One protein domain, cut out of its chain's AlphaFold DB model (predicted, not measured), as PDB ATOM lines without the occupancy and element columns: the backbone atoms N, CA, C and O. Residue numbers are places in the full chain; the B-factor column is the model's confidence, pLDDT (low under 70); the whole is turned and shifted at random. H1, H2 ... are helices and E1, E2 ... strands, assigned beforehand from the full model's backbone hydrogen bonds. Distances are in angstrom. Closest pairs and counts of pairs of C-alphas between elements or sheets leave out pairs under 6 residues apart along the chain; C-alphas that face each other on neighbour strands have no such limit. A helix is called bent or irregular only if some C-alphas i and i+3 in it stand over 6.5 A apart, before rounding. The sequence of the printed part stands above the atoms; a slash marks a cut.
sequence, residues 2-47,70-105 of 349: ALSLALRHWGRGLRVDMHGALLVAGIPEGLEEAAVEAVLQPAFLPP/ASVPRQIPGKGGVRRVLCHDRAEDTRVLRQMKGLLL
ATOM      1  N   ALA A   2     132.184 138.573 125.855       64.75
ATOM      2  CA  ALA A   2     132.783 139.921 125.861       64.75
ATOM      3  C   ALA A   2     134.011 140.028 124.930       64.75
ATOM      4  O   ALA A   2     134.169 141.007 124.197       64.75
ATOM      5  N   LEU A   3     134.838 138.979 124.905       66.00
ATOM      6  CA  LEU A   3     136.069 138.903 124.117       66.00
ATOM      7  C   LEU A   3     135.812 138.935 122.599       66.00
ATOM      8  O   LEU A   3     136.480 139.660 121.862       66.00
ATOM      9  N   SER A   4     134.785 138.225 122.122       66.62
ATOM     10  CA  SER A   4     134.396 138.229 120.706       66.62
ATOM     11  C   SER A   4     133.822 139.580 120.253       66.62
ATOM     12  O   SER A   4     134.001 139.967 119.095       66.62
ATOM     13  N   LEU A   5     133.207 140.358 121.154       73.19
ATOM     14  CA  LEU A   5     132.805 141.741 120.880       73.19
ATOM     15  C   LEU A   5     134.018 142.687 120.811       73.19
ATOM     16  O   LEU A   5     134.079 143.526 119.907       73.19
ATOM     17  N   ALA A   6     135.002 142.515 121.702       72.94
ATOM     18  CA  ALA A   6     136.261 143.262 121.678       72.94
ATOM     19  C   ALA A   6     137.056 142.999 120.385       72.94
ATOM     20  O   ALA A   6     137.451 143.950 119.708       72.94
ATOM     21  N   LEU A   7     137.187 141.733 119.966       73.81
ATOM     22  CA  LEU A   7     137.794 141.348 118.685       73.81
ATOM     23  C   LEU A   7     137.061 141.963 117.483       73.81
ATOM     24  O   LEU A   7     137.702 142.529 116.601       73.81
ATOM     25  N   ARG A   8     135.718 141.959 117.466       73.69
ATOM     26  CA  ARG A   8     134.927 142.642 116.418       73.69
ATOM     27  C   ARG A   8     135.133 144.159 116.414       73.69
ATOM     28  O   ARG A   8     134.986 144.793 115.371       73.69
ATOM     29  N   HIS A   9     135.396 144.785 117.560       73.19
ATOM     30  CA  HIS A   9     135.696 146.217 117.629       73.19
ATOM     31  C   HIS A   9     137.120 146.519 117.134       73.19
ATOM     32  O   HIS A   9     137.310 147.424 116.322       73.19
ATOM     33  N   TRP A  10     138.099 145.709 117.538       72.69
ATOM     34  CA  TRP A  10     139.493 145.829 117.113       72.69
ATOM     35  C   TRP A  10     139.681 145.555 115.611       72.69
ATOM     36  O   TRP A  10     140.280 146.376 114.916       72.69
ATOM     37  N   GLY A  11     139.061 144.494 115.078       74.38
ATOM     38  CA  GLY A  11     139.036 144.198 113.641       74.38
ATOM     39  C   GLY A  11     138.447 145.347 112.816       74.38
ATOM     40  O   GLY A  11     139.058 145.784 111.840       74.38
ATOM     41  N   ARG A  12     137.344 145.964 113.275       75.94
ATOM     42  CA  ARG A  12     136.786 147.184 112.655       75.94
ATOM     43  C   ARG A  12     137.766 148.363 112.653       75.94
ATOM     44  O   ARG A  12     137.816 149.090 111.663       75.94
ATOM     45  N   GLY A  13     138.565 148.534 113.707       72.56
ATOM     46  CA  GLY A  13     139.630 149.544 113.761       72.56
ATOM     47  C   GLY A  13     140.769 149.291 112.763       72.56
ATOM     48  O   GLY A  13     141.314 150.239 112.200       72.56
ATOM     49  N   LEU A  14     141.086 148.020 112.504       69.94
ATOM     50  CA  LEU A  14     142.112 147.580 111.550       69.94
ATOM     51  C   LEU A  14     141.587 147.345 110.118       69.94
ATOM     52  O   LEU A  14     142.385 147.114 109.214       69.94
ATOM     53  N   ARG A  15     140.266 147.435 109.899       75.69
ATOM     54  CA  ARG A  15     139.564 147.044 108.658       75.69
ATOM     55  C   ARG A  15     139.787 145.581 108.245       75.69
ATOM     56  O   ARG A  15     139.762 145.269 107.058       75.69
ATOM     57  N   VAL A  16     139.960 144.702 109.227       74.19
ATOM     58  CA  VAL A  16     139.987 143.246 109.040       74.19
ATOM     59  C   VAL A  16     138.732 142.624 109.648       74.19
ATOM     60  O   VAL A  16     138.102 143.189 110.546       74.19
ATOM     61  N   ASP A  17     138.347 141.463 109.136       77.06
ATOM     62  CA  ASP A  17     137.305 140.632 109.726       77.06
ATOM     63  C   ASP A  17     137.810 139.930 111.004       77.06
ATOM     64  O   ASP A  17     138.924 140.166 111.476       77.06
ATOM     65  N   MET A  18     136.971 139.091 111.620       72.44
ATOM     66  CA  MET A  18     137.349 138.385 112.852       72.44
ATOM     67  C   MET A  18     138.537 137.433 112.628       72.44
ATOM     68  O   MET A  18     139.407 137.348 113.491       72.44
ATOM     69  N   HIS A  19     138.601 136.784 111.464       72.75
ATOM     70  CA  HIS A  19     139.700 135.902 111.073       72.75
ATOM     71  C   HIS A  19     141.006 136.676 110.882       72.75
ATOM     72  O   HIS A  19     142.009 136.373 111.528       72.75
ATOM     73  N   GLY A  20     140.983 137.761 110.101       74.56
ATOM     74  CA  GLY A  20     142.126 138.655 109.952       74.56
ATOM     75  C   GLY A  20     142.579 139.282 111.275       74.56
ATOM     76  O   GLY A  20     143.776 139.467 111.474       74.56
ATOM     77  N   ALA A  21     141.667 139.551 112.215       76.56
ATOM     78  CA  ALA A  21     142.029 139.997 113.560       76.56
ATOM     79  C   ALA A  21     142.804 138.912 114.331       76.56
ATOM     80  O   ALA A  21     143.889 139.191 114.839       76.56
ATOM     81  N   LEU A  22     142.304 137.671 114.378       79.00
ATOM     82  CA  LEU A  22     143.000 136.550 115.029       79.00
ATOM     83  C   LEU A  22     144.385 136.303 114.408       79.00
ATOM     84  O   LEU A  22     145.370 136.203 115.137       79.00
ATOM     85  N   LEU A  23     144.488 136.336 113.076       78.94
ATOM     86  CA  LEU A  23     145.758 136.222 112.350       78.94
ATOM     87  C   LEU A  23     146.740 137.358 112.685       78.94
ATOM     88  O   LEU A  23     147.924 137.097 112.886       78.94
ATOM     89  N   VAL A  24     146.269 138.606 112.807       76.06
ATOM     90  CA  VAL A  24     147.098 139.753 113.239       76.06
ATOM     91  C   VAL A  24     147.529 139.632 114.708       76.06
ATOM     92  O   VAL A  24     148.596 140.124 115.068       76.06
ATOM     93  N   ALA A  25     146.749 138.948 115.550       72.00
ATOM     94  CA  ALA A  25     147.135 138.592 116.917       72.00
ATOM     95  C   ALA A  25     148.058 137.354 116.998       72.00
ATOM     96  O   ALA A  25     148.526 137.022 118.084       72.00
ATOM     97  N   GLY A  26     148.326 136.669 115.878       76.38
ATOM     98  CA  GLY A  26     149.106 135.426 115.842       76.38
ATOM     99  C   GLY A  26     148.357 134.189 116.358       76.38
ATOM    100  O   GLY A  26     148.991 133.186 116.677       76.38
ATOM    101  N   ILE A  27     147.026 134.252 116.455       79.56
ATOM    102  CA  ILE A  27     146.175 133.186 116.994       79.56
ATOM    103  C   ILE A  27     145.653 132.319 115.833       79.56
ATOM    104  O   ILE A  27     145.058 132.864 114.900       79.56
ATOM    105  N   PRO A  28     145.855 130.987 115.856       72.12
ATOM    106  CA  PRO A  28     145.373 130.103 114.800       72.12
ATOM    107  C   PRO A  28     143.855 129.890 114.889       72.12
ATOM    108  O   PRO A  28     143.271 129.842 115.968       72.12
ATOM    109  N   GLU A  29     143.221 129.700 113.735       69.56
ATOM    110  CA  GLU A  29     141.755 129.700 113.579       69.56
ATOM    111  C   GLU A  29     141.047 128.454 114.147       69.56
ATOM    112  O   GLU A  29     139.824 128.432 114.232       69.56
ATOM    113  N   GLY A  30     141.804 127.419 114.527       71.00
ATOM    114  CA  GLY A  30     141.297 126.169 115.110       71.00
ATOM    115  C   GLY A  30     141.391 126.086 116.637       71.00
ATOM    116  O   GLY A  30     141.304 124.990 117.181       71.00
ATOM    117  N   LEU A  31     141.644 127.202 117.328       72.00
ATOM    118  CA  LEU A  31     141.722 127.251 118.790       72.00
ATOM    119  C   LEU A  31     140.321 127.479 119.396       72.00
ATOM    120  O   LEU A  31     139.587 128.351 118.932       72.00
ATOM    121  N   GLU A  32     139.948 126.737 120.443       74.50
ATOM    122  CA  GLU A  32     138.644 126.916 121.109       74.50
ATOM    123  C   GLU A  32     138.507 128.283 121.809       74.50
ATOM    124  O   GLU A  32     139.509 128.864 122.234       74.50
ATOM    125  N   GLU A  33     137.272 128.787 121.996       73.25
ATOM    126  CA  GLU A  33     137.010 130.138 122.547       73.25
ATOM    127  C   GLU A  33     137.716 130.365 123.896       73.25
ATOM    128  O   GLU A  33     138.293 131.429 124.104       73.25
ATOM    129  N   ALA A  34     137.773 129.352 124.769       74.81
ATOM    130  CA  ALA A  34     138.479 129.426 126.053       74.81
ATOM    131  C   ALA A  34     140.008 129.581 125.906       74.81
ATOM    132  O   ALA A  34     140.644 130.285 126.691       74.81
ATOM    133  N   ALA A  35     140.611 128.961 124.888       72.44
ATOM    134  CA  ALA A  35     142.039 129.083 124.605       72.44
ATOM    135  C   ALA A  35     142.362 130.412 123.896       72.44
ATOM    136  O   ALA A  35     143.368 131.048 124.208       72.44
ATOM    137  N   VAL A  36     141.481 130.878 123.001       71.44
ATOM    138  CA  VAL A  36     141.546 132.226 122.408       71.44
ATOM    139  C   VAL A  36     141.448 133.294 123.501       71.44
ATOM    140  O   VAL A  36     142.224 134.250 123.504       71.44
ATOM    141  N   GLU A  37     140.544 133.113 124.467       74.12
ATOM    142  CA  GLU A  37     140.432 133.961 125.651       74.12
ATOM    143  C   GLU A  37     141.704 133.914 126.504       74.12
ATOM    144  O   GLU A  37     142.246 134.974 126.804       74.12
ATOM    145  N   ALA A  38     142.254 132.738 126.819       73.19
ATOM    146  CA  ALA A  38     143.490 132.626 127.601       73.19
ATOM    147  C   ALA A  38     144.697 133.342 126.955       73.19
ATOM    148  O   ALA A  38     145.481 133.976 127.662       73.19
ATOM    149  N   VAL A  39     144.831 133.298 125.623       69.00
ATOM    150  CA  VAL A  39     145.893 134.015 124.887       69.00
ATOM    151  C   VAL A  39     145.665 135.533 124.877       69.00
ATOM    152  O   VAL A  39     146.622 136.307 124.910       69.00
ATOM    153  N   LEU A  40     144.406 135.980 124.859       72.88
ATOM    154  CA  LEU A  40     144.051 137.400 124.784       72.88
ATOM    155  C   LEU A  40     143.891 138.080 126.150       72.88
ATOM    156  O   LEU A  40     144.062 139.296 126.232       72.88
ATOM    157  N   GLN A  41     143.634 137.331 127.224       69.88
ATOM    158  CA  GLN A  41     143.547 137.833 128.600       69.88
ATOM    159  C   GLN A  41     144.761 138.717 128.970       69.88
ATOM    160  O   GLN A  41     144.538 139.874 129.326       69.88
ATOM    161  N   PRO A  42     146.035 138.309 128.768       66.44
ATOM    162  CA  PRO A  42     147.199 139.174 129.008       66.44
ATOM    163  C   PRO A  42     147.218 140.490 128.215       66.44
ATOM    164  O   PRO A  42     147.777 141.477 128.688       66.44
ATOM    165  N   ALA A  43     146.616 140.527 127.022       60.31
ATOM    166  CA  ALA A  43     146.538 141.727 126.186       60.31
ATOM    167  C   ALA A  43     145.386 142.673 126.585       60.31
ATOM    168  O   ALA A  43     145.417 143.856 126.234       60.31
ATOM    169  N   PHE A  44     144.389 142.166 127.319       59.97
ATOM    170  CA  PHE A  44     143.235 142.925 127.811       59.97
ATOM    171  C   PHE A  44     143.255 143.194 129.325       59.97
ATOM    172  O   PHE A  44     142.454 144.004 129.797       59.97
ATOM    173  N   LEU A  45     144.170 142.581 130.083       60.53
ATOM    174  CA  LEU A  45     144.363 142.878 131.501       60.53
ATOM    175  C   LEU A  45     144.779 144.349 131.691       60.53
ATOM    176  O   LEU A  45     145.768 144.796 131.098       60.53
ATOM    177  N   PRO A  46     144.066 145.128 132.527       51.22
ATOM    178  CA  PRO A  46     144.486 146.482 132.846       51.22
ATOM    179  C   PRO A  46     145.821 146.440 133.612       51.22
ATOM    180  O   PRO A  46     145.974 145.625 134.526       51.22
ATOM    181  N   PRO A  47     146.792 147.315 133.291       54.31
ATOM    182  CA  PRO A  47     148.044 147.381 134.041       54.31
ATOM    183  C   PRO A  47     147.773 147.723 135.519       54.31
ATOM    184  O   PRO A  47     146.781 148.401 135.804       54.31
ATOM    185  N   ALA A  70     164.214 137.455 114.375       60.25
ATOM    186  CA  ALA A  70     164.852 136.139 114.430       60.25
ATOM    187  C   ALA A  70     163.947 135.029 115.003       60.25
ATOM    188  O   ALA A  70     164.201 133.862 114.718       60.25
ATOM    189  N   SER A  71     162.890 135.359 115.760       63.75
ATOM    190  CA  SER A  71     161.898 134.374 116.228       63.75
ATOM    191  C   SER A  71     160.756 134.140 115.234       63.75
ATOM    192  O   SER A  71     159.888 133.311 115.494       63.75
ATOM    193  N   VAL A  72     160.735 134.840 114.093       70.12
ATOM    194  CA  VAL A  72     159.790 134.545 113.008       70.12
ATOM    195  C   VAL A  72     160.266 133.285 112.271       70.12
ATOM    196  O   VAL A  72     161.381 133.283 111.736       70.12
ATOM    197  N   PRO A  73     159.460 132.206 112.203       67.88
ATOM    198  CA  PRO A  73     159.857 130.990 111.508       67.88
ATOM    199  C   PRO A  73     160.023 131.271 110.010       67.88
ATOM    200  O   PRO A  73     159.063 131.512 109.282       67.88
ATOM    201  N   ARG A  74     161.272 131.201 109.533       76.69
ATOM    202  CA  ARG A  74     161.645 131.467 108.129       76.69
ATOM    203  C   ARG A  74     161.096 130.438 107.134       76.69
ATOM    204  O   ARG A  74     161.271 130.605 105.929       76.69
ATOM    205  N   GLN A  75     160.488 129.364 107.628       81.19
ATOM    206  CA  GLN A  75     159.961 128.240 106.866       81.19
ATOM    207  C   GLN A  75     158.635 127.800 107.494       81.19
ATOM    208  O   GLN A  75     158.595 127.471 108.677       81.19
ATOM    209  N   ILE A  76     157.561 127.797 106.703       78.56
ATOM    210  CA  ILE A  76     156.225 127.352 107.111       78.56
ATOM    211  C   ILE A  76     155.823 126.173 106.211       78.56
ATOM    212  O   ILE A  76     155.809 126.335 104.984       78.56
ATOM    213  N   PRO A  77     155.491 124.991 106.764       78.94
ATOM    214  CA  PRO A  77     154.945 123.885 105.983       78.94
ATOM    215  C   PRO A  77     153.638 124.301 105.295       78.94
ATOM    216  O   PRO A  77     152.715 124.793 105.941       78.94
ATOM    217  N   GLY A  78     153.554 124.121 103.978       85.06
ATOM    218  CA  GLY A  78     152.368 124.445 103.190       85.06
ATOM    219  C   GLY A  78     151.929 123.282 102.306       85.06
ATOM    220  O   GLY A  78     152.702 122.373 102.009       85.06
ATOM    221  N   LYS A  79     150.688 123.352 101.808       71.56
ATOM    222  CA  LYS A  79     150.036 122.332 100.956       71.56
ATOM    223  C   LYS A  79     150.682 122.120  99.564       71.56
ATOM    224  O   LYS A  79     150.079 121.507  98.695       71.56
ATOM    225  N   GLY A  80     151.879 122.663  99.349       84.69
ATOM    226  CA  GLY A  80     152.689 122.568  98.131       84.69
ATOM    227  C   GLY A  80     154.186 122.695  98.432       84.69
ATOM    228  O   GLY A  80     154.910 123.318  97.664       84.69
ATOM    229  N   GLY A  81     154.629 122.184  99.587       84.56
ATOM    230  CA  GLY A  81     156.011 122.279 100.061       84.56
ATOM    231  C   GLY A  81     156.247 123.406 101.070       84.56
ATOM    232  O   GLY A  81     155.325 124.106 101.500       84.56
ATOM    233  N   VAL A  82     157.506 123.561 101.480       85.44
ATOM    234  CA  VAL A  82     157.916 124.560 102.474       85.44
ATOM    235  C   VAL A  82     157.873 125.963 101.870       85.44
ATOM    236  O   VAL A  82     158.563 126.263 100.897       85.44
ATOM    237  N   ARG A  83     157.093 126.853 102.484       79.19
ATOM    238  CA  ARG A  83     157.044 128.275 102.132       79.19
ATOM    239  C   ARG A  83     158.103 129.030 102.922       79.19
ATOM    240  O   ARG A  83     158.118 128.959 104.148       79.19
ATOM    241  N   ARG A  84     158.976 129.765 102.232       82.44
ATOM    242  CA  ARG A  84     159.968 130.636 102.876       82.44
ATOM    243  C   ARG A  84     159.332 131.976 103.232       82.44
ATOM    244  O   ARG A  84     158.683 132.590 102.390       82.44
ATOM    245  N   VAL A  85     159.548 132.432 104.460       83.31
ATOM    246  CA  VAL A  85     159.146 133.767 104.918       83.31
ATOM    247  C   VAL A  85     160.345 134.698 104.765       83.31
ATOM    248  O   VAL A  85     161.354 134.521 105.450       83.31
ATOM    249  N   LEU A  86     160.251 135.675 103.858       78.88
ATOM    250  CA  LEU A  86     161.188 136.796 103.827       78.88
ATOM    251  C   LEU A  86     160.743 137.841 104.853       78.88
ATOM    252  O   LEU A  86     159.694 138.462 104.708       78.88
ATOM    253  N   CYS A  87     161.574 138.049 105.868       67.06
ATOM    254  CA  CYS A  87     161.519 139.231 106.716       67.06
ATOM    255  C   CYS A  87     162.644 140.168 106.272       67.06
ATOM    256  O   CYS A  87     163.812 139.804 106.412       67.06
ATOM    257  N   HIS A  88     162.295 141.344 105.755       69.44
ATOM    258  CA  HIS A  88     163.262 142.425 105.581       69.44
ATOM    259  C   HIS A  88     163.600 143.060 106.931       69.44
ATOM    260  O   HIS A  88     162.795 143.030 107.866       69.44
ATOM    261  N   ASP A  89     164.806 143.612 107.034       71.38
ATOM    262  CA  ASP A  89     165.188 144.407 108.194       71.38
ATOM    263  C   ASP A  89     164.486 145.771 108.115       71.38
ATOM    264  O   ASP A  89     164.549 146.477 107.106       71.38
ATOM    265  N   ARG A  90     163.870 146.190 109.221       64.50
ATOM    266  CA  ARG A  90     163.288 147.524 109.393       64.50
ATOM    267  C   ARG A  90     164.291 148.642 109.058       64.50
ATOM    268  O   ARG A  90     163.882 149.726 108.642       64.50
ATOM    269  N   ALA A  91     165.599 148.408 109.204       65.06
ATOM    270  CA  ALA A  91     166.644 149.331 108.763       65.06
ATOM    271  C   ALA A  91     166.705 149.491 107.227       65.06
ATOM    272  O   ALA A  91     166.875 150.620 106.745       65.06
ATOM    273  N   GLU A  92     166.531 148.403 106.468       69.94
ATOM    274  CA  GLU A  92     166.451 148.389 104.998       69.94
ATOM    275  C   GLU A  92     165.187 149.102 104.514       69.94
ATOM    276  O   GLU A  92     165.281 149.977 103.652       69.94
ATOM    277  N   ASP A  93     164.036 148.845 105.147       70.94
ATOM    278  CA  ASP A  93     162.770 149.520 104.828       70.94
ATOM    279  C   ASP A  93     162.911 151.047 104.882       70.94
ATOM    280  O   ASP A  93     162.436 151.759 103.996       70.94
ATOM    281  N   THR A  94     163.630 151.593 105.876       73.12
ATOM    282  CA  THR A  94     163.856 153.049 105.920       73.12
ATOM    283  C   THR A  94     164.732 153.563 104.776       73.12
ATOM    284  O   THR A  94     164.588 154.724 104.393       73.12
ATOM    285  N   ARG A  95     165.644 152.744 104.227       78.88
ATOM    286  CA  ARG A  95     166.460 153.104 103.054       78.88
ATOM    287  C   ARG A  95     165.592 153.117 101.800       78.88
ATOM    288  O   ARG A  95     165.587 154.128 101.102       78.88
ATOM    289  N   VAL A  96     164.797 152.067 101.587       78.69
ATOM    290  CA  VAL A  96     163.861 151.953 100.455       78.69
ATOM    291  C   VAL A  96     162.826 153.080 100.484       78.69
ATOM    292  O   VAL A  96     162.634 153.762  99.483       78.69
ATOM    293  N   LEU A  97     162.229 153.378 101.643       83.19
ATOM    294  CA  LEU A  97     161.274 154.484 101.788       83.19
ATOM    295  C   LEU A  97     161.917 155.863 101.562       83.19
ATOM    296  O   LEU A  97     161.278 156.737 100.976       83.19
ATOM    297  N   ARG A  98     163.177 156.075 101.978       82.81
ATOM    298  CA  ARG A  98     163.925 157.301 101.632       82.81
ATOM    299  C   ARG A  98     164.195 157.392 100.131       82.81
ATOM    300  O   ARG A  98     164.034 158.471  99.574       82.81
ATOM    301  N   GLN A  99     164.550 156.284  99.483       83.25
ATOM    302  CA  GLN A  99     164.816 156.228  98.045       83.25
ATOM    303  C   GLN A  99     163.545 156.469  97.218       83.25
ATOM    304  O   GLN A  99     163.553 157.316  96.331       83.25
ATOM    305  N   MET A 100     162.427 155.820  97.564       83.88
ATOM    306  CA  MET A 100     161.115 156.087  96.960       83.88
ATOM    307  C   MET A 100     160.684 157.542  97.162       83.88
ATOM    308  O   MET A 100     160.172 158.159  96.234       83.88
ATOM    309  N   LYS A 101     160.906 158.110  98.355       80.62
ATOM    310  CA  LYS A 101     160.628 159.527  98.618       80.62
ATOM    311  C   LYS A 101     161.518 160.453  97.780       80.62
ATOM    312  O   LYS A 101     161.019 161.480  97.346       80.62
ATOM    313  N   GLY A 102     162.787 160.103  97.558       82.88
ATOM    314  CA  GLY A 102     163.674 160.818  96.636       82.88
ATOM    315  C   GLY A 102     163.092 160.829  95.227       82.88
ATOM    316  O   GLY A 102     162.743 161.886  94.727       82.88
ATOM    317  N   LEU A 103     162.834 159.651  94.653       78.62
ATOM    318  CA  LEU A 103     162.264 159.516  93.306       78.62
ATOM    319  C   LEU A 103     160.925 160.262  93.135       78.62
ATOM    320  O   LEU A 103     160.725 160.929  92.128       78.62
ATOM    321  N   LEU A 104     160.034 160.211  94.132       81.19
ATOM    322  CA  LEU A 104     158.731 160.895  94.101       81.19
ATOM    323  C   LEU A 104     158.793 162.418  94.330       81.19
ATOM    324  O   LEU A 104     157.770 163.084  94.173       81.19
ATOM    325  N   LEU A 105     159.935 162.970  94.756       74.19
ATOM    326  CA  LEU A 105     160.119 164.411  94.989       74.19
ATOM    327  C   LEU A 105     161.114 165.054  94.008       74.19
ATOM    328  O   LEU A 105     160.953 166.231  93.695       74.19
TER     329      LEU A 105
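AT A GLANCE: This is residues 2 to 47 and 70 to 105 of the 349 residues of an uncharacterized protein of Felis catus (UniProt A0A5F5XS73). Three short helices, H1, H2 and H3, make a loose group at one end of the long axis, a small hairpin of strands E1 and E2 lies away from H1 and H2, and H4 sticks out alone at the other end, with residues 88 to 105 standing free. In the loose group H2 packs crosswise on H1, while H3 comes near H1 at Leu 3, close to where H1 begins, and lies apart from H2. The printed part has 82 residues, with four named helices and two named strands in the order H1, H2, H3, E1, E2, H4; the class is mostly helix, and the one sheet, E1 - E2, is antiparallel. The whole is only just extended, close to loose, with a radius of gyration of the C-alphas of 17.7 A, and its C-alphas span 49 by 36 by 25 A.

IN THESE COORDINATES: H1, residues 2 to 14, begins at C-alpha 2 (132.783, 139.921, 125.861) and measures 18.7 A from first to last C-alpha. H2 is residues 18 to 24, 9.9 A. H3 is residues 33 to 44, 15.2 A; it is irregular, but only just, with C-alphas 39 and 42 6.7 A apart. E1 is residues 75 to 78, 9.3 A, beginning at C-alpha 75 (159.961, 128.240, 106.866), and E2 is residues 81 to 84, 9.7 A. H4, residues 90 to 105, is the longest helix at 22.4 A and ends at C-alpha 105 (160.119, 164.411, 94.989).

HOW THE PARTS SIT: H1 and H2 touch, their closest C-alphas being those of Gly 11 and Ala 21, 5.2 A apart. Their lines stand about perpendicular, only just, at 70.4 degrees. H1 and H3 are close but not clearly touching; their closest C-alphas, those of Leu 3 and Glu 37, are 6.8 A apart. They run the same way at a steep tilt of 63 degrees. H2 and H3 are apart. E1 and E2 form a hairpin, antiparallel, with 144 degrees between their directions. N 76 and O 83 are within hydrogen-bond range at 2.9 A, and so are N 78 and O 81 at 3.0 A. H4 is apart from H1, H2, H3 and E1. In H1 and H2 every O i to N i+4 pair is within hydrogen-bond range; in H3 6 of 8 are, in H4 11 of 12.

THE WHOLE: The two C-alphas farthest apart, those of Ala 34 and Leu 105, are 51.5 A apart. Residues 48 to 69 are cut out, and C-alphas 47 and 70 are 28.2 A apart across the cut. Of the links that are printed whole, H1 to H2, E1 to E2 and E2 to H4 are tight and H2 to H3 is short. The mean pLDDT of the printed part is 73.5; 21 residues are under 70, among them residues 2 to 4, 41 to 47 and 90 to 92.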